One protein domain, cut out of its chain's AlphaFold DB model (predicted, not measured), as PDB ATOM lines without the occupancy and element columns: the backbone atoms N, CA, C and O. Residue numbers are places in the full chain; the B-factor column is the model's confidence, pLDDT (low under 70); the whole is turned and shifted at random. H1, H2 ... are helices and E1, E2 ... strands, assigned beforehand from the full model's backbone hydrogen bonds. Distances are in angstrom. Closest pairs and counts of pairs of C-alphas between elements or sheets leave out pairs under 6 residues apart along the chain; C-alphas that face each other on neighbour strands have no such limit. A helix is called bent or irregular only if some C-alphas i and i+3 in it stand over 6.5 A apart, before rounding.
ATOM      1  N   PHE A   2     -53.725  -6.995  17.467       94.62
ATOM      2  CA  PHE A   2     -53.663  -6.036  18.578       94.62
ATOM      3  C   PHE A   2     -52.964  -4.730  18.184       94.62
ATOM      4  O   PHE A   2     -53.209  -3.711  18.813       94.62
ATOM      5  N   VAL A   3     -52.152  -4.733  17.121       95.94
ATOM      6  CA  VAL A   3     -51.677  -3.517  16.440       95.94
ATOM      7  C   VAL A   3     -52.253  -3.487  15.033       95.94
ATOM      8  O   VAL A   3     -52.310  -4.507  14.343       95.94
ATOM      9  N   SER A   4     -52.709  -2.325  14.589       95.25
ATOM     10  CA  SER A   4     -53.113  -2.084  13.204       95.25
ATOM     11  C   SER A   4     -52.751  -0.664  12.798       95.25
ATOM     12  O   SER A   4     -52.604   0.208  13.651       95.25
ATOM     13  N   ALA A   5     -52.609  -0.429  11.499       94.62
ATOM     14  CA  ALA A   5     -52.278   0.888  10.971       94.62
ATOM     15  C   ALA A   5     -53.141   1.226   9.763       94.62
ATOM     16  O   ALA A   5     -53.571   0.327   9.036       94.62
ATOM     17  N   ALA A   6     -53.386   2.510   9.541       92.50
ATOM     18  CA  ALA A   6     -54.085   2.979   8.356       92.50
ATOM     19  C   ALA A   6     -53.465   4.265   7.810       92.50
ATOM     20  O   ALA A   6     -52.768   4.994   8.517       92.50
ATOM     21  N   MET A   7     -53.710   4.493   6.524       91.44
ATOM     22  CA  MET A   7     -53.359   5.715   5.812       91.44
ATOM     23  C   MET A   7     -54.661   6.377   5.372       91.44
ATOM     24  O   MET A   7     -55.395   5.817   4.549       91.44
ATOM     25  N   THR A   8     -54.967   7.532   5.956       91.25
ATOM     26  CA  THR A   8     -56.226   8.254   5.747       91.25
ATOM     27  C   THR A   8     -55.990   9.710   5.365       91.25
ATOM     28  O   THR A   8     -54.999  10.320   5.753       91.25
ATOM     29  N   GLU A   9     -56.912  10.292   4.613       91.12
ATOM     30  CA  GLU A   9     -57.054  11.745   4.514       91.12
ATOM     31  C   GLU A   9     -57.865  12.240   5.714       91.12
ATOM     32  O   GLU A   9     -58.844  11.608   6.114       91.12
ATOM     33  N   THR A  10     -57.427  13.344   6.318       91.56
ATOM     34  CA  THR A  10     -58.045  13.926   7.512       91.56
ATOM     35  C   THR A  10     -58.527  15.328   7.199       91.56
ATOM     36  O   THR A  10     -57.747  16.155   6.732       91.56
ATOM     37  N   GLU A  11     -59.785  15.593   7.511       92.94
ATOM     38  CA  GLU A  11     -60.344  16.934   7.559       92.94
ATOM     39  C   GLU A  11     -60.476  17.364   9.017       92.94
ATOM     40  O   GLU A  11     -60.888  16.584   9.884       92.94
ATOM     41  N   VAL A  12     -60.085  18.605   9.277       90.81
ATOM     42  CA  VAL A  12     -60.211  19.251  10.579       90.81
ATOM     43  C   VAL A  12     -60.998  20.529  10.365       90.81
ATOM     44  O   VAL A  12     -60.592  21.382   9.579       90.81
ATOM     45  N   GLU A  13     -62.120  20.645  11.058       89.69
ATOM     46  CA  GLU A  13     -62.935  21.850  11.101       89.69
ATOM     47  C   GLU A  13     -62.779  22.487  12.480       89.69
ATOM     48  O   GLU A  13     -62.991  21.830  13.500       89.69
ATOM     49  N   GLU A  14     -62.385  23.757  12.515       86.19
ATOM     50  CA  GLU A  14     -62.315  24.548  13.740       86.19
ATOM     51  C   GLU A  14     -63.467  25.553  13.772       86.19
ATOM     52  O   GLU A  14     -63.701  26.289  12.814       86.19
ATOM     53  N   SER A  15     -64.161  25.619  14.905       79.38
ATOM     54  CA  SER A  15     -65.152  26.646  15.190       79.38
ATOM     55  C   SER A  15     -65.041  27.070  16.648       79.38
ATOM     56  O   SER A  15     -65.314  26.284  17.554       79.38
ATOM     57  N   ARG A  16     -64.639  28.328  16.879       76.88
ATOM     58  CA  ARG A  16     -64.623  28.977  18.207       76.88
ATOM     59  C   ARG A  16     -63.884  28.156  19.276       76.88
ATOM     60  O   ARG A  16     -64.442  27.877  20.332       76.88
ATOM     61  N   GLY A  17     -62.669  27.701  18.967       70.88
ATOM     62  CA  GLY A  17     -61.854  26.894  19.888       70.88
ATOM     63  C   GLY A  17     -62.292  25.429  20.026       70.88
ATOM     64  O   GLY A  17     -61.664  24.663  20.758       70.88
ATOM     65  N   SER A  18     -63.341  25.009  19.310       74.31
ATOM     66  CA  SER A  18     -63.747  23.607  19.178       74.31
ATOM     67  C   SER A  18     -63.253  23.034  17.854       74.31
ATOM     68  O   SER A  18     -63.356  23.684  16.817       74.31
ATOM     69  N   PHE A  19     -62.765  21.795  17.879       83.94
ATOM     70  CA  PHE A  19     -62.263  21.091  16.697       83.94
ATOM     71  C   PHE A  19     -63.081  19.828  16.436       83.94
ATOM     72  O   PHE A  19     -63.259  19.002  17.336       83.94
ATOM     73  N   ALA A  20     -63.520  19.652  15.194       85.12
ATOM     74  CA  ALA A  20     -64.094  18.420  14.678       85.12
ATOM     75  C   ALA A  20     -63.096  17.770  13.714       85.12
ATOM     76  O   ALA A  20     -62.714  18.357  12.706       85.12
ATOM     77  N   ILE A  21     -62.657  16.551  14.034       89.62
ATOM     78  CA  ILE A  21     -61.683  15.799  13.236       89.62
ATOM     79  C   ILE A  21     -62.395  14.610  12.603       89.62
ATOM     80  O   ILE A  21     -63.017  13.806  13.303       89.62
ATOM     81  N   LYS A  22     -62.278  14.472  11.282       90.50
ATOM     82  CA  LYS A  22     -62.889  13.379  10.529       90.50
ATOM     83  C   LYS A  22     -61.908  12.792   9.524       90.50
ATOM     84  O   LYS A  22     -61.255  13.506   8.773       90.50
ATOM     85  N   ASP A  23     -61.854  11.465   9.478       92.12
ATOM     86  CA  ASP A  23     -61.215  10.745   8.378       92.12
ATOM     87  C   ASP A  23     -62.179  10.675   7.187       92.12
ATOM     88  O   ASP A  23     -63.297  10.169   7.324       92.12
ATOM     89  N   THR A  24     -61.770  11.186   6.025       89.38
ATOM     90  CA  THR A  24     -62.621  11.239   4.826       89.38
ATOM     91  C   THR A  24     -62.386  10.065   3.897       89.38
ATOM     92  O   THR A  24     -63.313   9.312   3.598       89.38
ATOM     93  N   LYS A  25     -61.140   9.874   3.463       89.12
ATOM     94  CA  LYS A  25     -60.755   8.798   2.553       89.12
ATOM     95  C   LYS A  25     -59.735   7.883   3.205       89.12
ATOM     96  O   LYS A  25     -58.673   8.322   3.632       89.12
ATOM     97  N   VAL A  26     -60.037   6.588   3.240       89.56
ATOM     98  CA  VAL A  26     -59.108   5.553   3.705       89.56
ATOM     99  C   VAL A  26     -58.418   4.941   2.491       89.56
ATOM    100  O   VAL A  26     -59.062   4.282   1.678       89.56
ATOM    101  N   HIS A  27     -57.111   5.153   2.359       86.81
ATOM    102  CA  HIS A  27     -56.323   4.624   1.241       86.81
ATOM    103  C   HIS A  27     -55.865   3.188   1.477       86.81
ATOM    104  O   HIS A  27     -55.786   2.390   0.545       86.81
ATOM    105  N   LEU A  28     -55.533   2.859   2.726       88.62
ATOM    106  CA  LEU A  28     -54.921   1.588   3.086       88.62
ATOM    107  C   LEU A  28     -55.194   1.253   4.553       88.62
ATOM    108  O   LEU A  28     -55.097   2.128   5.413       88.62
ATOM    109  N   VAL A  29     -55.457  -0.023   4.841       91.25
ATOM    110  CA  VAL A  29     -55.570  -0.555   6.206       91.25
ATOM    111  C   VAL A  29     -54.722  -1.817   6.335       91.25
ATOM    112  O   VAL A  29     -54.885  -2.761   5.570       91.25
ATOM    113  N   CYS A  30     -53.841  -1.856   7.331       91.69
ATOM    114  CA  CYS A  30     -53.042  -3.016   7.710       91.69
ATOM    115  C   CYS A  30     -53.568  -3.582   9.031       91.69
ATOM    116  O   CYS A  30     -53.207  -3.102  10.105       91.69
ATOM    117  N   ASN A  31     -54.434  -4.594   8.948       92.88
ATOM    118  CA  ASN A  31     -55.103  -5.215  10.102       92.88
ATOM    119  C   ASN A  31     -54.737  -6.693  10.319       92.88
ATOM    120  O   ASN A  31     -55.247  -7.337  11.242       92.88
ATOM    121  N   HIS A  32     -53.862  -7.244   9.484       92.56
ATOM    122  CA  HIS A  32     -53.300  -8.568   9.690       92.56
ATOM    123  C   HIS A  32     -51.917  -8.429  10.307       92.56
ATOM    124  O   HIS A  32     -51.125  -7.610   9.856       92.56
ATOM    125  N   GLN A  33     -51.640  -9.231  11.327       92.81
ATOM    126  CA  GLN A  33     -50.448  -9.103  12.152       92.81
ATOM    127  C   GLN A  33     -49.769 -10.457  12.312       92.81
ATOM    128  O   GLN A  33     -50.440 -11.480  12.469       92.81
ATOM    129  N   THR A  34     -48.442 -10.449  12.313       93.50
ATOM    130  CA  THR A  34     -47.603 -11.538  12.814       93.50
ATOM    131  C   THR A  34     -46.766 -11.024  13.974       93.50
ATOM    132  O   THR A  34     -46.387  -9.853  14.006       93.50
ATOM    133  N   ILE A  35     -46.490 -11.896  14.932       94.06
ATOM    134  CA  ILE A  35     -45.543 -11.639  16.015       94.06
ATOM    135  C   ILE A  35     -44.257 -12.359  15.623       94.06
ATOM    136  O   ILE A  35     -44.311 -13.536  15.268       94.06
ATOM    137  N   GLU A  36     -43.145 -11.635  15.604       91.31
ATOM    138  CA  GLU A  36     -41.818 -12.209  15.365       91.31
ATOM    139  C   GLU A  36     -41.171 -12.610  16.680       91.31
ATOM    140  O   GLU A  36     -40.733 -13.747  16.832       91.31
ATOM    141  N   GLU A  37     -41.153 -11.686  17.636       90.38
ATOM    142  CA  GLU A  37     -40.421 -11.855  18.880       90.38
ATOM    143  C   GLU A  37     -41.163 -11.184  20.037       90.38
ATOM    144  O   GLU A  37     -41.737 -10.103  19.888       90.38
ATOM    145  N   ILE A  38     -41.121 -11.831  21.201       93.12
ATOM    146  CA  ILE A  38     -41.510 -11.261  22.488       93.12
ATOM    147  C   ILE A  38     -40.321 -11.475  23.417       93.12
ATOM    148  O   ILE A  38     -39.975 -12.619  23.707       93.12
ATOM    149  N   ARG A  39     -39.700 -10.390  23.872       89.25
ATOM    150  CA  ARG A  39     -38.522 -10.441  24.740       89.25
ATOM    151  C   ARG A  39     -38.683  -9.521  25.938       89.25
ATOM    152  O   ARG A  39     -39.322  -8.475  25.843       89.25
ATOM    153  N   VAL A  40     -38.089  -9.917  27.055       87.06
ATOM    154  CA  VAL A  40     -37.975  -9.086  28.254       87.06
ATOM    155  C   VAL A  40     -36.534  -8.618  28.328       87.06
ATOM    156  O   VAL A  40     -35.625  -9.437  28.408       87.06
ATOM    157  N   ILE A  41     -36.334  -7.309  28.262       80.56
ATOM    158  CA  ILE A  41     -35.017  -6.689  28.369       80.56
ATOM    159  C   ILE A  41     -34.806  -6.369  29.842       80.56
ATOM    160  O   ILE A  41     -35.494  -5.505  30.382       80.56
ATOM    161  N   ASN A  42     -33.896  -7.101  30.480       71.94
ATOM    162  CA  ASN A  42     -33.440  -6.835  31.843       71.94
ATOM    163  C   ASN A  42     -32.185  -5.946  31.795       71.94
ATOM    164  O   ASN A  42     -31.469  -5.964  30.797       71.94
ATOM    165  N   ASP A  43     -31.919  -5.190  32.866       61.50
ATOM    166  CA  ASP A  43     -30.825  -4.200  32.939       61.50
ATOM    167  C   ASP A  43     -29.424  -4.749  32.634       61.50
ATOM    168  O   ASP A  43     -28.536  -3.982  32.266       61.50
ATOM    169  N   ASP A  44     -29.225  -6.061  32.737       49.06
ATOM    170  CA  ASP A  44     -27.939  -6.691  32.494       49.06
ATOM    171  C   ASP A  44     -27.990  -7.552  31.219       49.06
ATOM    172  O   ASP A  44     -28.635  -8.600  31.172       49.06
ATOM    173  N   PHE A  45     -27.205  -7.133  30.219       46.72
ATOM    174  CA  PHE A  45     -26.582  -7.982  29.189       46.72
ATOM    175  C   PHE A  45     -27.274  -8.307  27.852       46.72
ATOM    176  O   PHE A  45     -26.717  -9.120  27.118       46.72
ATOM    177  N   ASP A  46     -28.360  -7.648  27.438       47.09
ATOM    178  CA  ASP A  46     -28.953  -7.946  26.115       47.09
ATOM    179  C   ASP A  46     -29.209  -6.692  25.262       47.09
ATOM    180  O   ASP A  46     -30.342  -6.330  24.942       47.09
ATOM    181  N   TRP A  47     -28.129  -5.979  24.911       49.78
ATOM    182  CA  TRP A  47     -28.187  -4.836  23.990       49.78
ATOM    183  C   TRP A  47     -27.401  -5.064  22.698       49.78
ATOM    184  O   TRP A  47     -26.556  -4.263  22.300       49.78
ATOM    185  N   SER A  48     -27.720  -6.152  22.001       44.91
ATOM    186  CA  SER A  48     -27.480  -6.248  20.562       44.91
ATOM    187  C   SER A  48     -28.806  -6.452  19.834       44.91
ATOM    188  O   SER A  48     -29.097  -7.525  19.308       44.91
ATOM    189  N   LEU A  49     -29.619  -5.394  19.767       46.88
ATOM    190  CA  LEU A  49     -30.496  -5.224  18.612       46.88
ATOM    191  C   LEU A  49     -29.567  -4.950  17.425       46.88
ATOM    192  O   LEU A  49     -29.238  -3.805  17.135       46.88
ATOM    193  N   ASP A  50     -29.055  -6.029  16.839       40.28
ATOM    194  CA  ASP A  50     -28.195  -5.994  15.665       40.28
ATOM    195  C   ASP A  50     -28.912  -5.139  14.608       40.28
ATOM    196  O   ASP A  50     -30.056  -5.420  14.240       40.28
ATOM    197  N   ASP A  51     -28.253  -4.066  14.171       45.78
ATOM    198  CA  ASP A  51     -28.716  -3.017  13.245       45.78
ATOM    199  C   ASP A  51     -28.912  -3.554  11.806       45.78
ATOM    200  O   ASP A  51     -28.626  -2.908  10.802       45.78
ATOM    201  N   LYS A  52     -29.341  -4.815  11.682       42.12
ATOM    202  CA  LYS A  52     -29.433  -5.566  10.429       42.12
ATOM    203  C   LYS A  52     -30.798  -5.480   9.761       42.12
ATOM    204  O   LYS A  52     -30.929  -5.916   8.616       42.12
ATOM    205  N   ASP A  53     -31.799  -4.895  10.412       44.91
ATOM    206  CA  ASP A  53     -33.103  -4.695   9.791       44.91
ATOM    207  C   ASP A  53     -33.092  -3.430   8.925       44.91
ATOM    208  O   ASP A  53     -33.452  -2.338   9.357       44.91
ATOM    209  N   GLN A  54     -32.724  -3.605   7.654       46.47
ATOM    210  CA  GLN A  54     -32.696  -2.587   6.590       46.47
ATOM    211  C   GLN A  54     -34.079  -2.004   6.200       46.47
ATOM    212  O   GLN A  54     -34.285  -1.573   5.069       46.47
ATOM    213  N   GLY A  55     -35.055  -2.023   7.111       45.34
ATOM    214  CA  GLY A  55     -36.419  -1.518   6.917       45.34
ATOM    215  C   GLY A  55     -36.739  -0.253   7.720       45.34
ATOM    216  O   GLY A  55     -37.910   0.105   7.836       45.34
ATOM    217  N   PHE A  56     -35.730   0.396   8.307       43.19
ATOM    218  CA  PHE A  56     -35.868   1.666   9.022       43.19
ATOM    219  C   PHE A  56     -35.072   2.759   8.320       43.19
ATOM    220  O   PHE A  56     -33.995   2.473   7.795       43.19
ATOM    221  N   PRO A  57     -35.514   4.027   8.401       39.97
ATOM    222  CA  PRO A  57     -34.570   5.120   8.268       39.97
ATOM    223  C   PRO A  57     -33.557   4.908   9.393       39.97
ATOM    224  O   PRO A  57     -33.932   4.857  10.567       39.97
ATOM    225  N   SER A  58     -32.305   4.685   9.011       42.91
ATOM    226  CA  SER A  58     -31.183   4.210   9.824       42.91
ATOM    227  C   SER A  58     -30.749   5.202  10.914       42.91
ATOM    228  O   SER A  58     -29.604   5.645  10.931       42.91
ATOM    229  N   GLY A  59     -31.657   5.623  11.800       39.16
ATOM    230  CA  GLY A  59     -31.368   6.746  12.687       39.16
ATOM    231  C   GLY A  59     -32.081   6.836  14.028       39.16
ATOM    232  O   GLY A  59     -31.576   7.577  14.861       39.16
ATOM    233  N   HIS A  60     -33.217   6.178  14.299       48.31
ATOM    234  CA  HIS A  60     -34.033   6.606  15.463       48.31
ATOM    235  C   HIS A  60     -34.434   5.525  16.476       48.31
ATOM    236  O   HIS A  60     -34.811   5.873  17.588       48.31
ATOM    237  N   LEU A  61     -34.314   4.222  16.194       47.47
ATOM    238  CA  LEU A  61     -34.695   3.201  17.190       47.47
ATOM    239  C   LEU A  61     -33.691   3.087  18.342       47.47
ATOM    240  O   LEU A  61     -34.105   3.049  19.498       47.47
ATOM    241  N   GLY A  62     -32.393   3.073  18.026       46.78
ATOM    242  CA  GLY A  62     -31.334   3.086  19.033       46.78
ATOM    243  C   GLY A  62     -31.407   4.345  19.891       46.78
ATOM    244  O   GLY A  62     -31.490   4.234  21.103       46.78
ATOM    245  N   LEU A  63     -31.483   5.525  19.265       46.47
ATOM    246  CA  LEU A  63     -31.487   6.814  19.963       46.47
ATOM    247  C   LEU A  63     -32.773   7.092  20.745       46.47
ATOM    248  O   LEU A  63     -32.671   7.542  21.875       46.47
ATOM    249  N   ASP A  64     -33.962   6.796  20.214       49.12
ATOM    250  CA  ASP A  64     -35.206   7.052  20.951       49.12
ATOM    251  C   ASP A  64     -35.386   6.083  22.115       49.12
ATOM    252  O   ASP A  64     -35.951   6.449  23.142       49.12
ATOM    253  N   LEU A  65     -34.971   4.821  21.954       52.72
ATOM    254  CA  LEU A  65     -35.041   3.887  23.065       52.72
ATOM    255  C   LEU A  65     -33.982   4.222  24.104       52.72
ATOM    256  O   LEU A  65     -34.281   4.220  25.289       52.72
ATOM    257  N   GLN A  66     -32.778   4.574  23.659       51.62
ATOM    258  CA  GLN A  66     -31.738   5.089  24.531       51.62
ATOM    259  C   GLN A  66     -32.200   6.382  25.210       51.62
ATOM    260  O   GLN A  66     -31.928   6.539  26.379       51.62
ATOM    261  N   GLN A  67     -32.984   7.254  24.573       57.06
ATOM    262  CA  GLN A  67     -33.575   8.436  25.206       57.06
ATOM    263  C   GLN A  67     -34.666   8.067  26.223       57.06
ATOM    264  O   GLN A  67     -34.626   8.562  27.340       57.06
ATOM    265  N   VAL A  68     -35.583   7.147  25.900       53.34
ATOM    266  CA  VAL A  68     -36.597   6.637  26.849       53.34
ATOM    267  C   VAL A  68     -35.948   5.941  28.053       53.34
ATOM    268  O   VAL A  68     -36.434   6.080  29.173       53.34
ATOM    269  N   LEU A  69     -34.852   5.213  27.834       52.53
ATOM    270  CA  LEU A  69     -34.085   4.516  28.867       52.53
ATOM    271  C   LEU A  69     -33.137   5.458  29.633       52.53
ATOM    272  O   LEU A  69     -32.917   5.250  30.819       52.53
ATOM    273  N   ASN A  70     -32.617   6.512  28.997       54.25
ATOM    274  CA  ASN A  70     -31.733   7.508  29.618       54.25
ATOM    275  C   ASN A  70     -32.516   8.545  30.435       54.25
ATOM    276  O   ASN A  70     -32.038   8.969  31.484       54.25
ATOM    277  N   ASP A  71     -33.715   8.936  29.988       52.94
ATOM    278  CA  ASP A  71     -34.643   9.769  30.770       52.94
ATOM    279  C   ASP A  71     -35.223   8.985  31.962       52.94
ATOM    280  O   ASP A  71     -35.712   9.554  32.944       52.94
ATOM    281  N   ALA A  72     -35.137   7.656  31.907       47.72
ATOM    282  CA  ALA A  72     -35.576   6.772  32.957       47.72
ATOM    283  C   ALA A  72     -34.464   6.526  33.986       47.72
ATOM    284  O   ALA A  72     -33.600   5.666  33.860       47.72
ATOM    285  N   LYS A  73     -34.660   7.125  35.156       51.66
ATOM    286  CA  LYS A  73     -34.197   6.619  36.460       51.66
ATOM    287  C   LYS A  73     -34.732   5.198  36.789       51.66
ATOM    288  O   LYS A  73     -34.698   4.794  37.949       51.66
ATOM    289  N   TYR A  74     -35.262   4.463  35.803       54.03
ATOM    290  CA  TYR A  74     -35.981   3.196  35.921       54.03
ATOM    291  C   TYR A  74     -35.188   2.076  35.252       54.03
ATOM    292  O   TYR A  74     -35.420   1.704  34.106       54.03
ATOM    293  N   LYS A  75     -34.259   1.540  36.041       56.94
ATOM    294  CA  LYS A  75     -33.641   0.225  35.876       56.94
ATOM    295  C   LYS A  75     -34.685  -0.870  36.131       56.94
ATOM    296  O   LYS A  75     -34.831  -1.319  37.270       56.94
ATOM    297  N   THR A  76     -35.537  -1.175  35.152       59.38
ATOM    298  CA  THR A  76     -36.610  -2.178  35.309       59.38
ATOM    299  C   THR A  76     -36.915  -2.890  33.995       59.38
ATOM    300  O   THR A  76     -36.769  -2.276  32.936       59.38
ATOM    301  N   PRO A  77     -37.378  -4.157  34.043       64.38
ATOM    302  CA  PRO A  77     -37.604  -4.962  32.851       64.38
ATOM    303  C   PRO A  77     -38.561  -4.291  31.867       64.38
ATOM    304  O   PRO A  77     -39.674  -3.896  32.223       64.38
ATOM    305  N   VAL A  78     -38.141  -4.225  30.605       80.25
ATOM    306  CA  VAL A  78     -38.961  -3.730  29.495       80.25
ATOM    307  C   VAL A  78     -39.416  -4.919  28.659       80.25
ATOM    308  O   VAL A  78     -38.598  -5.635  28.085       80.25
ATOM    309  N   LEU A  79     -40.729  -5.135  28.554       90.00
ATOM    310  CA  LEU A  79     -41.284  -6.121  27.628       90.00
ATOM    311  C   LEU A  79     -41.374  -5.489  26.237       90.00
ATOM    312  O   LEU A  79     -42.067  -4.490  26.041       90.00
ATOM    313  N   VAL A  80     -40.712  -6.099  25.260       90.06
ATOM    314  CA  VAL A  80     -40.729  -5.670  23.862       90.06
ATOM    315  C   VAL A  80     -41.354  -6.762  23.010       90.06
ATOM    316  O   VAL A  80     -40.892  -7.900  22.992       90.06
ATOM    317  N   MET A  81     -42.394  -6.397  22.269       93.62
ATOM    318  CA  MET A  81     -42.992  -7.229  21.231       93.62
ATOM    319  C   MET A  81     -42.691  -6.632  19.867       93.62
ATOM    320  O   MET A  81     -42.953  -5.450  19.644       93.62
ATOM    321  N   THR A  82     -42.197  -7.447  18.943       93.31
ATOM    322  CA  THR A  82     -41.945  -7.033  17.562       93.31
ATOM    323  C   THR A  82     -42.681  -7.926  16.578       93.31
ATOM    324  O   THR A  82     -43.001  -9.086  16.857       93.31
ATOM    325  N   GLY A  83     -42.984  -7.387  15.405       92.62
ATOM    326  CA  GLY A  83     -43.516  -8.186  14.314       92.62
ATOM    327  C   GLY A  83     -43.952  -7.349  13.131       92.62
ATOM    328  O   GLY A  83     -43.581  -6.189  13.023       92.62
ATOM    329  N   TRP A  84     -44.776  -7.915  12.253       93.31
ATOM    330  CA  TRP A  84     -45.228  -7.239  11.034       93.31
ATOM    331  C   TRP A  84     -46.730  -7.036  11.024       93.31
ATOM    332  O   TRP A  84     -47.483  -7.888  11.497       93.31
ATOM    333  N   ILE A  85     -47.161  -5.940  10.411       93.50
ATOM    334  CA  ILE A  85     -48.542  -5.719   9.995       93.50
ATOM    335  C   ILE A  85     -48.624  -5.592   8.477       93.50
ATOM    336  O   ILE A  85     -47.707  -5.087   7.830       93.50
ATOM    337  N   PHE A  86     -49.724  -6.065   7.901       91.12
ATOM    338  CA  PHE A  86     -49.940  -6.074   6.459       91.12
ATOM    339  C   PHE A  86     -51.426  -5.957   6.095       91.12
ATOM    340  O   PHE A  86     -52.314  -6.324   6.869       91.12
ATOM    341  N   ASN A  87     -51.700  -5.440   4.895       87.62
ATOM    342  CA  ASN A  87     -53.066  -5.260   4.388       87.62
ATOM    343  C   ASN A  87     -53.708  -6.599   3.966       87.62
ATOM    344  O   ASN A  87     -54.811  -6.941   4.388       87.62
ATOM    345  N   MET A  88     -52.996  -7.428   3.199       79.31
ATOM    346  CA  MET A  88     -53.551  -8.669   2.642       79.31
ATOM    347  C   MET A  88     -53.093  -9.920   3.389       79.31
ATOM    348  O   MET A  88     -51.901 -10.104   3.608       79.31
ATOM    349  N   LYS A  89     -54.005 -10.863   3.672       57.94
ATOM    350  CA  LYS A  89     -53.634 -12.193   4.192       57.94
ATOM    351  C   LYS A  89     -52.560 -12.825   3.303       57.94
ATOM    352  O   LYS A  89     -52.831 -13.123   2.139       57.94
ATOM    353  N   ARG A  90     -51.367 -13.091   3.851       49.19
ATOM    354  CA  ARG A  90     -50.336 -13.892   3.171       49.19
ATOM    355  C   ARG A  90     -50.961 -15.229   2.766       49.19
ATOM    356  O   ARG A  90     -51.215 -16.090   3.610       49.19
ATOM    357  N   LYS A  91     -51.222 -15.429   1.470       47.19
ATOM    358  CA  LYS A  91     -51.570 -16.755   0.960       47.19
ATOM    359  C   LYS A  91     -50.318 -17.612   1.101       47.19
ATOM    360  O   LYS A  91     -49.361 -17.438   0.351       47.19
ATOM    361  N   SER A 110     -55.337  -2.580  -8.773       46.38
ATOM    362  CA  SER A 110     -54.502  -3.360  -7.862       46.38
ATOM    363  C   SER A 110     -54.264  -2.568  -6.578       46.38
ATOM    364  O   SER A 110     -53.439  -1.657  -6.564       46.38
ATOM    365  N   THR A 111     -54.968  -2.917  -5.498       54.16
ATOM    366  CA  THR A 111     -54.745  -2.330  -4.174       54.16
ATOM    367  C   THR A 111     -53.264  -2.474  -3.820       54.16
ATOM    368  O   THR A 111     -52.757  -3.601  -3.890       54.16
ATOM    369  N   PRO A 112     -52.555  -1.387  -3.467       64.31
ATOM    370  CA  PRO A 112     -51.149  -1.476  -3.108       64.31
ATOM    371  C   PRO A 112     -51.004  -2.429  -1.921       64.31
ATOM    372  O   PRO A 112     -51.739  -2.335  -0.930       64.31
ATOM    373  N   SER A 113     -50.092  -3.393  -2.044       75.06
ATOM    374  CA  SER A 113     -49.752  -4.229  -0.902       75.06
ATOM    375  C   SER A 113     -48.798  -3.432  -0.028       75.06
ATOM    376  O   SER A 113     -47.852  -2.824  -0.525       75.06
ATOM    377  N   ALA A 114     -49.094  -3.377   1.261       85.75
ATOM    378  CA  ALA A 114     -48.285  -2.649   2.212       85.75
ATOM    379  C   ALA A 114     -47.985  -3.542   3.399       85.75
ATOM    380  O   ALA A 114     -48.858  -4.277   3.882       85.75
ATOM    381  N   SER A 115     -46.744  -3.457   3.854       88.25
ATOM    382  CA  SER A 115     -46.282  -4.105   5.067       88.25
ATOM    383  C   SER A 115     -45.380  -3.160   5.842       88.25
ATOM    384  O   SER A 115     -44.634  -2.385   5.252       88.25
ATOM    385  N   THR A 116     -45.463  -3.200   7.162       90.56
ATOM    386  CA  THR A 116     -44.508  -2.502   8.023       90.56
ATOM    387  C   THR A 116     -44.256  -3.323   9.272       90.56
ATOM    388  O   THR A 116     -45.125  -4.084   9.716       90.56
ATOM    389  N   LYS A 117     -43.054  -3.187   9.819       91.81
ATOM    390  CA  LYS A 117     -42.689  -3.778  11.098       91.81
ATOM    391  C   LYS A 117     -43.186  -2.865  12.229       91.81
ATOM    392  O   LYS A 117     -43.298  -1.653  12.050       91.81
ATOM    393  N   TYR A 118     -43.552  -3.436  13.369       93.31
ATOM    394  CA  TYR A 118     -44.000  -2.702  14.551       93.31
ATOM    395  C   TYR A 118     -43.225  -3.141  15.794       93.31
ATOM    396  O   TYR A 118     -42.762  -4.281  15.877       93.31
ATOM    397  N   TRP A 119     -43.172  -2.244  16.780       91.50
ATOM    398  CA  TRP A 119     -42.716  -2.510  18.147       91.50
ATOM    399  C   TRP A 119     -43.809  -2.053  19.089       91.50
ATOM    400  O   TRP A 119     -44.329  -0.944  18.952       91.50
ATOM    401  N   VAL A 120     -44.122  -2.897  20.061       93.56
ATOM    402  CA  VAL A 120     -44.861  -2.497  21.248       93.56
ATOM    403  C   VAL A 120     -43.948  -2.694  22.436       93.56
ATOM    404  O   VAL A 120     -43.462  -3.797  22.679       93.56
ATOM    405  N   LEU A 121     -43.715  -1.609  23.153       90.62
ATOM    406  CA  LEU A 121     -42.887  -1.578  24.340       90.62
ATOM    407  C   LEU A 121     -43.776  -1.366  25.546       90.62
ATOM    408  O   LEU A 121     -44.626  -0.480  25.518       90.62
ATOM    409  N   PHE A 122     -43.544  -2.138  26.596       90.44
ATOM    410  CA  PHE A 122     -44.122  -1.925  27.911       90.44
ATOM    411  C   PHE A 122     -42.996  -1.748  28.910       90.44
ATOM    412  O   PHE A 122     -42.089  -2.574  28.980       90.44
ATOM    413  N   TYR A 123     -43.069  -0.677  29.683       85.19
ATOM    414  CA  TYR A 123     -42.078  -0.341  30.692       85.19
ATOM    415  C   TYR A 123     -42.785   0.081  31.971       85.19
ATOM    416  O   TYR A 123     -43.886   0.638  31.950       85.19
ATOM    417  N   GLN A 124     -42.163  -0.186  33.108       85.25
ATOM    418  CA  GLN A 124     -42.706   0.232  34.387       85.25
ATOM    419  C   GLN A 124     -42.442   1.730  34.593       85.25
ATOM    420  O   GLN A 124     -41.300   2.174  34.550       85.25
ATOM    421  N   LYS A 125     -43.497   2.525  34.818       81.88
ATOM    422  CA  LYS A 125     -43.346   3.939  35.208       81.88
ATOM    423  C   LYS A 125     -43.135   4.078  36.712       81.88
ATOM    424  O   LYS A 125     -42.347   4.901  37.152       81.88
ATOM    425  N   ASN A 126     -43.872   3.299  37.500       83.00
ATOM    426  CA  ASN A 126     -43.719   3.173  38.951       83.00
ATOM    427  C   ASN A 126     -44.331   1.840  39.419       83.00
ATOM    428  O   ASN A 126     -44.719   1.007  38.605       83.00
ATOM    429  N   THR A 127     -44.438   1.607  40.727       85.75
ATOM    430  CA  THR A 127     -44.985   0.362  41.304       85.75
ATOM    431  C   THR A 127     -46.437   0.055  40.922       85.75
ATOM    432  O   THR A 127     -46.859  -1.090  41.055       85.75
ATOM    433  N   HIS A 128     -47.202   1.038  40.440       88.12
ATOM    434  CA  HIS A 128     -48.635   0.905  40.145       88.12
ATOM    435  C   HIS A 128     -49.024   1.374  38.739       88.12
ATOM    436  O   HIS A 128     -50.204   1.383  38.395       88.12
ATOM    437  N   GLN A 129     -48.058   1.793  37.923       86.62
ATOM    438  CA  GLN A 129     -48.301   2.339  36.596       86.62
ATOM    439  C   GLN A 129     -47.350   1.717  35.588       86.62
ATOM    440  O   GLN A 129     -46.129   1.711  35.761       86.62
ATOM    441  N   ILE A 130     -47.940   1.266  34.489       88.81
ATOM    442  CA  ILE A 130     -47.233   0.792  33.311       88.81
ATOM    443  C   ILE A 130     -47.327   1.854  32.216       88.81
ATOM    444  O   ILE A 130     -48.377   2.454  31.979       88.81
ATOM    445  N   GLY A 131     -46.198   2.129  31.580       88.12
ATOM    446  CA  GLY A 131     -46.125   2.876  30.340       88.12
ATOM    447  C   GLY A 131     -46.099   1.917  29.165       88.12
ATOM    448  O   GLY A 131     -45.595   0.799  29.267       88.12
ATOM    449  N   PHE A 132     -46.625   2.366  28.033       91.94
ATOM    450  CA  PHE A 132     -46.440   1.660  26.779       91.94
ATOM    451  C   PHE A 132     -46.122   2.636  25.653       91.94
ATOM    452  O   PHE A 132     -46.461   3.820  25.720       91.94
ATOM    453  N   GLN A 133     -45.463   2.130  24.618       90.69
ATOM    454  CA  GLN A 133     -45.182   2.865  23.395       90.69
ATOM    455  C   GLN A 133     -45.367   1.935  22.198       90.69
ATOM    456  O   GLN A 133     -44.929   0.788  22.224       90.69
ATOM    457  N   VAL A 134     -46.008   2.437  21.145       91.75
ATOM    458  CA  VAL A 134     -46.157   1.727  19.872       91.75
ATOM    459  C   VAL A 134     -45.421   2.514  18.803       91.75
ATOM    460  O   VAL A 134     -45.619   3.722  18.683       91.75
ATOM    461  N   LYS A 135     -44.584   1.834  18.021       90.44
ATOM    462  CA  LYS A 135     -43.885   2.418  16.871       90.44
ATOM    463  C   LYS A 135     -44.112   1.574  15.627       90.44
ATOM    464  O   LYS A 135     -44.212   0.351  15.718       90.44
ATOM    465  N   LEU A 136     -44.168   2.239  14.476       90.25
ATOM    466  CA  LEU A 136     -44.222   1.614  13.158       90.25
ATOM    467  C   LEU A 136     -42.953   1.946  12.380       90.25
ATOM    468  O   LEU A 136     -42.398   3.033  12.517       90.25
ATOM    469  N   GLY A 137     -42.502   0.988  11.579       83.69
ATOM    470  CA  GLY A 137     -41.371   1.145  10.686       83.69
ATOM    471  C   GLY A 137     -41.750   1.824   9.391       83.69
ATOM    472  O   GLY A 137     -42.926   2.119   9.142       83.69
ATOM    473  N   GLN A 138     -40.752   2.004   8.529       81.88
ATOM    474  CA  GLN A 138     -41.022   2.488   7.187       81.88
ATOM    475  C   GLN A 138     -41.928   1.494   6.447       81.88
ATOM    476  O   GLN A 138     -41.682   0.284   6.455       81.88
ATOM    477  N   PRO A 139     -43.019   1.983   5.842       80.75
ATOM    478  CA  PRO A 139     -43.911   1.140   5.076       80.75
ATOM    479  C   PRO A 139     -43.258   0.689   3.768       80.75
ATOM    480  O   PRO A 139     -42.864   1.494   2.928       80.75
ATOM    481  N   ASN A 140     -43.231  -0.623   3.566       77.94
ATOM    482  CA  ASN A 140     -42.869  -1.237   2.301       77.94
ATOM    483  C   ASN A 140     -44.127  -1.357   1.440       77.94
ATOM    484  O   ASN A 140     -45.001  -2.180   1.736       77.94
ATOM    485  N   PHE A 141     -44.216  -0.548   0.383       71.94
ATOM    486  CA  PHE A 141     -45.274  -0.649  -0.622       71.94
ATOM    487  C   PHE A 141     -44.794  -1.479  -1.807       71.94
ATOM    488  O   PHE A 141     -43.923  -1.048  -2.561       71.94
ATOM    489  N   GLU A 142     -45.397  -2.645  -2.031       60.09
ATOM    490  CA  GLU A 142     -45.231  -3.329  -3.312       60.09
ATOM    491  C   GLU A 142     -46.292  -2.789  -4.277       60.09
ATOM    492  O   GLU A 142     -47.470  -3.165  -4.240       60.09
ATOM    493  N   LEU A 143     -45.869  -1.876  -5.152       45.88
ATOM    494  CA  LEU A 143     -46.633  -1.489  -6.331       45.88
ATOM    495  C   LEU A 143     -46.571  -2.637  -7.343       45.88
ATOM    496  O   LEU A 143     -45.561  -2.853  -8.013       45.88
ATOM    497  N   HIS A 144     -47.667  -3.381  -7.493       40.03
ATOM    498  CA  HIS A 144     -47.828  -4.247  -8.654       40.03
ATOM    499  C   HIS A 144     -48.075  -3.375  -9.886       40.03
ATOM    500  O   HIS A 144     -49.213  -3.060 -10.229       40.03
ATOM    501  N   LYS A 194     -44.645  12.781  -1.348       51.16
ATOM    502  CA  LYS A 194     -44.779  12.702   0.099       51.16
ATOM    503  C   LYS A 194     -44.627  11.223   0.440       51.16
ATOM    504  O   LYS A 194     -45.323  10.416  -0.192       51.16
ATOM    505  N   PRO A 195     -43.700  10.859   1.341       56.75
ATOM    506  CA  PRO A 195     -43.570   9.474   1.742       56.75
ATOM    507  C   PRO A 195     -44.957   9.014   2.187       56.75
ATOM    508  O   PRO A 195     -45.644   9.688   2.957       56.75
ATOM    509  N   LEU A 196     -45.431   7.935   1.570       71.00
ATOM    510  CA  LEU A 196     -46.709   7.334   1.912       71.00
ATOM    511  C   LEU A 196     -46.541   6.786   3.330       71.00
ATOM    512  O   LEU A 196     -45.901   5.763   3.520       71.00
ATOM    513  N   GLU A 197     -47.039   7.492   4.335       83.00
ATOM    514  CA  GLU A 197     -46.856   7.126   5.738       83.00
ATOM    515  C   GLU A 197     -48.184   6.722   6.375       83.00
ATOM    516  O   GLU A 197     -49.262   7.202   6.014       83.00
ATOM    517  N   PHE A 198     -48.110   5.819   7.351       89.12
ATOM    518  CA  PHE A 198     -49.257   5.512   8.192       89.12
ATOM    519  C   PHE A 198     -49.489   6.665   9.166       89.12
ATOM    520  O   PHE A 198     -48.685   6.893  10.064       89.12
ATOM    521  N   ASN A 199     -50.615   7.358   9.026       91.38
ATOM    522  CA  ASN A 199     -51.014   8.454   9.913       91.38
ATOM    523  C   ASN A 199     -52.059   8.031  10.961       91.38
ATOM    524  O   ASN A 199     -52.571   8.867  11.710       91.38
ATOM    525  N   ARG A 200     -52.411   6.743  11.011       93.25
ATOM    526  CA  ARG A 200     -53.293   6.154  12.022       93.25
ATOM    527  C   ARG A 200     -52.672   4.882  12.571       93.25
ATOM    528  O   ARG A 200     -52.273   4.007  11.805       93.25
ATOM    529  N   ILE A 201     -52.663   4.764  13.895       94.25
ATOM    530  CA  ILE A 201     -52.226   3.573  14.625       94.25
ATOM    531  C   ILE A 201     -53.349   3.183  15.578       94.25
ATOM    532  O   ILE A 201     -53.886   4.024  16.295       94.25
ATOM    533  N   PHE A 202     -53.692   1.902  15.592       95.44
ATOM    534  CA  PHE A 202     -54.693   1.332  16.480       95.44
ATOM    535  C   PHE A 202     -54.036   0.282  17.363       95.44
ATOM    536  O   PHE A 202     -53.403  -0.649  16.862       95.44
ATOM    537  N   MET A 203     -54.242   0.414  18.671       94.19
ATOM    538  CA  MET A 203     -53.926  -0.617  19.648       94.19
ATOM    539  C   MET A 203     -55.235  -1.184  20.187       94.19
ATOM    540  O   MET A 203     -56.089  -0.447  20.670       94.19
ATOM    541  N   THR A 204     -55.418  -2.491  20.049       94.88
ATOM    542  CA  THR A 204     -56.635  -3.199  20.453       94.88
ATOM    543  C   THR A 204     -56.280  -4.208  21.530       94.88
ATOM    544  O   THR A 204     -55.450  -5.084  21.300       94.88
ATOM    545  N   TYR A 205     -56.924  -4.103  22.686       92.50
ATOM    546  CA  TYR A 205     -56.839  -5.092  23.757       92.50
ATOM    547  C   TYR A 205     -58.154  -5.875  23.838       92.50
ATOM    548  O   TYR A 205     -59.205  -5.407  23.393       92.50
ATOM    549  N   ALA A 206     -58.084  -7.099  24.355       94.69
ATOM    550  CA  ALA A 206     -59.269  -7.906  24.613       94.69
ATOM    551  C   ALA A 206     -59.985  -7.382  25.864       94.69
ATOM    552  O   ALA A 206     -59.328  -7.033  26.836       94.69
ATOM    553  N   SER A 207     -61.314  -7.340  25.831       95.25
ATOM    554  CA  SER A 207     -62.134  -6.787  26.908       95.25
ATOM    555  C   SER A 207     -63.381  -7.642  27.118       95.25
ATOM    556  O   SER A 207     -63.993  -8.094  26.144       95.25
TER     557      SER A 207
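AT A GLANCE: This is residues 2 to 91, 110 to 144 and 194 to 207 of the 256 residues of an uncharacterized protein of Opuntia streptacantha (UniProt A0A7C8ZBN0). A twisted sheet, E3 to E7, is partly faced by a small sheet whose long bent hairpin, E1 and E2, reaches out as an arm with residues 14 to 19 sticking out at its tip. The two make a sandwich, two sheets face to face with strands crossed at 78 degrees, and helix H1 with part of a long loop covers the other face of the large sheet. The 139 printed residues include eight named strands and one named helix, in the order E1 E2 E3 H1 E4 E5 E6 E7 E8, and the class is mostly strand. The large sheet is branched and the small one runs E2 E1 E8, both antiparallel. The whole is only just loose, close to compact, with a radius of gyration of the C-alphas of 17.5 A and spans of 47 by 47 by 34 A.

HOW THE PARTS SIT: In the large sheet E5, residues 113 to 126, has three neighbours. On one side lies E4, residues 78 to 86, with N 81 and O 120 2.8 A apart. On the other side lie E6, residues 129 to 136, in a hairpin with E5 (N 121 and O 133, 2.8 A), and E7, residues 140 to 142 (N 140 and O 115, 2.8 A). E3, residues 32 to 41, is an edge strand beside E4, with N 39 and O 80 2.9 A apart. H1, residues 61 to 70, is on this sheet, at a height of 10.9 A over a local plane fitted to just 6 C-alphas. It lies over E5 and runs along the strands, at 9 degrees to E5 on the local plane; every O i to N i+4 pair in H1 is within hydrogen-bond range. In the small sheet E1, residues 3 to 15, is the inner strand, between E2, residues 18 to 30 (N 11 and O 22, 2.8 A), and E8, residues 200 to 203 (N 202 and O 4, 2.8 A). The closest C-alphas of E2 and E4 are those of Cys 30 and Phe 86, 4.5 A apart. E6 and E8 are near each other, while H1 and E8 are apart.

IN THESE COORDINATES: E5 is 41.0 A long, E1 33.1 A, E2 30.9 A, E3 26.2 A, E4 25.6 A and E6 23.8 A. E1 begins at C-alpha 3 (-51.677, -3.517, 16.440) and bends by 73 degrees at residue 7; E2 bends by 84 degrees at residue 27, and E3 by 51 degrees at residue 36. E8 ends at C-alpha 203 (-53.926, -0.617, 19.648).

THE WHOLE: The farthest C-alphas, of Arg 16 and Phe 45, are 54.2 A apart. Residues 92 to 109 and 145 to 193 are not printed, with C-alpha gaps of 16.3 A and 19.3 A. The link E3 to H1 is long. Confidence is low, under 70, in residues 43 to 77, 89 to 91, 110 to 112, 142 to 144 and 194 to 195.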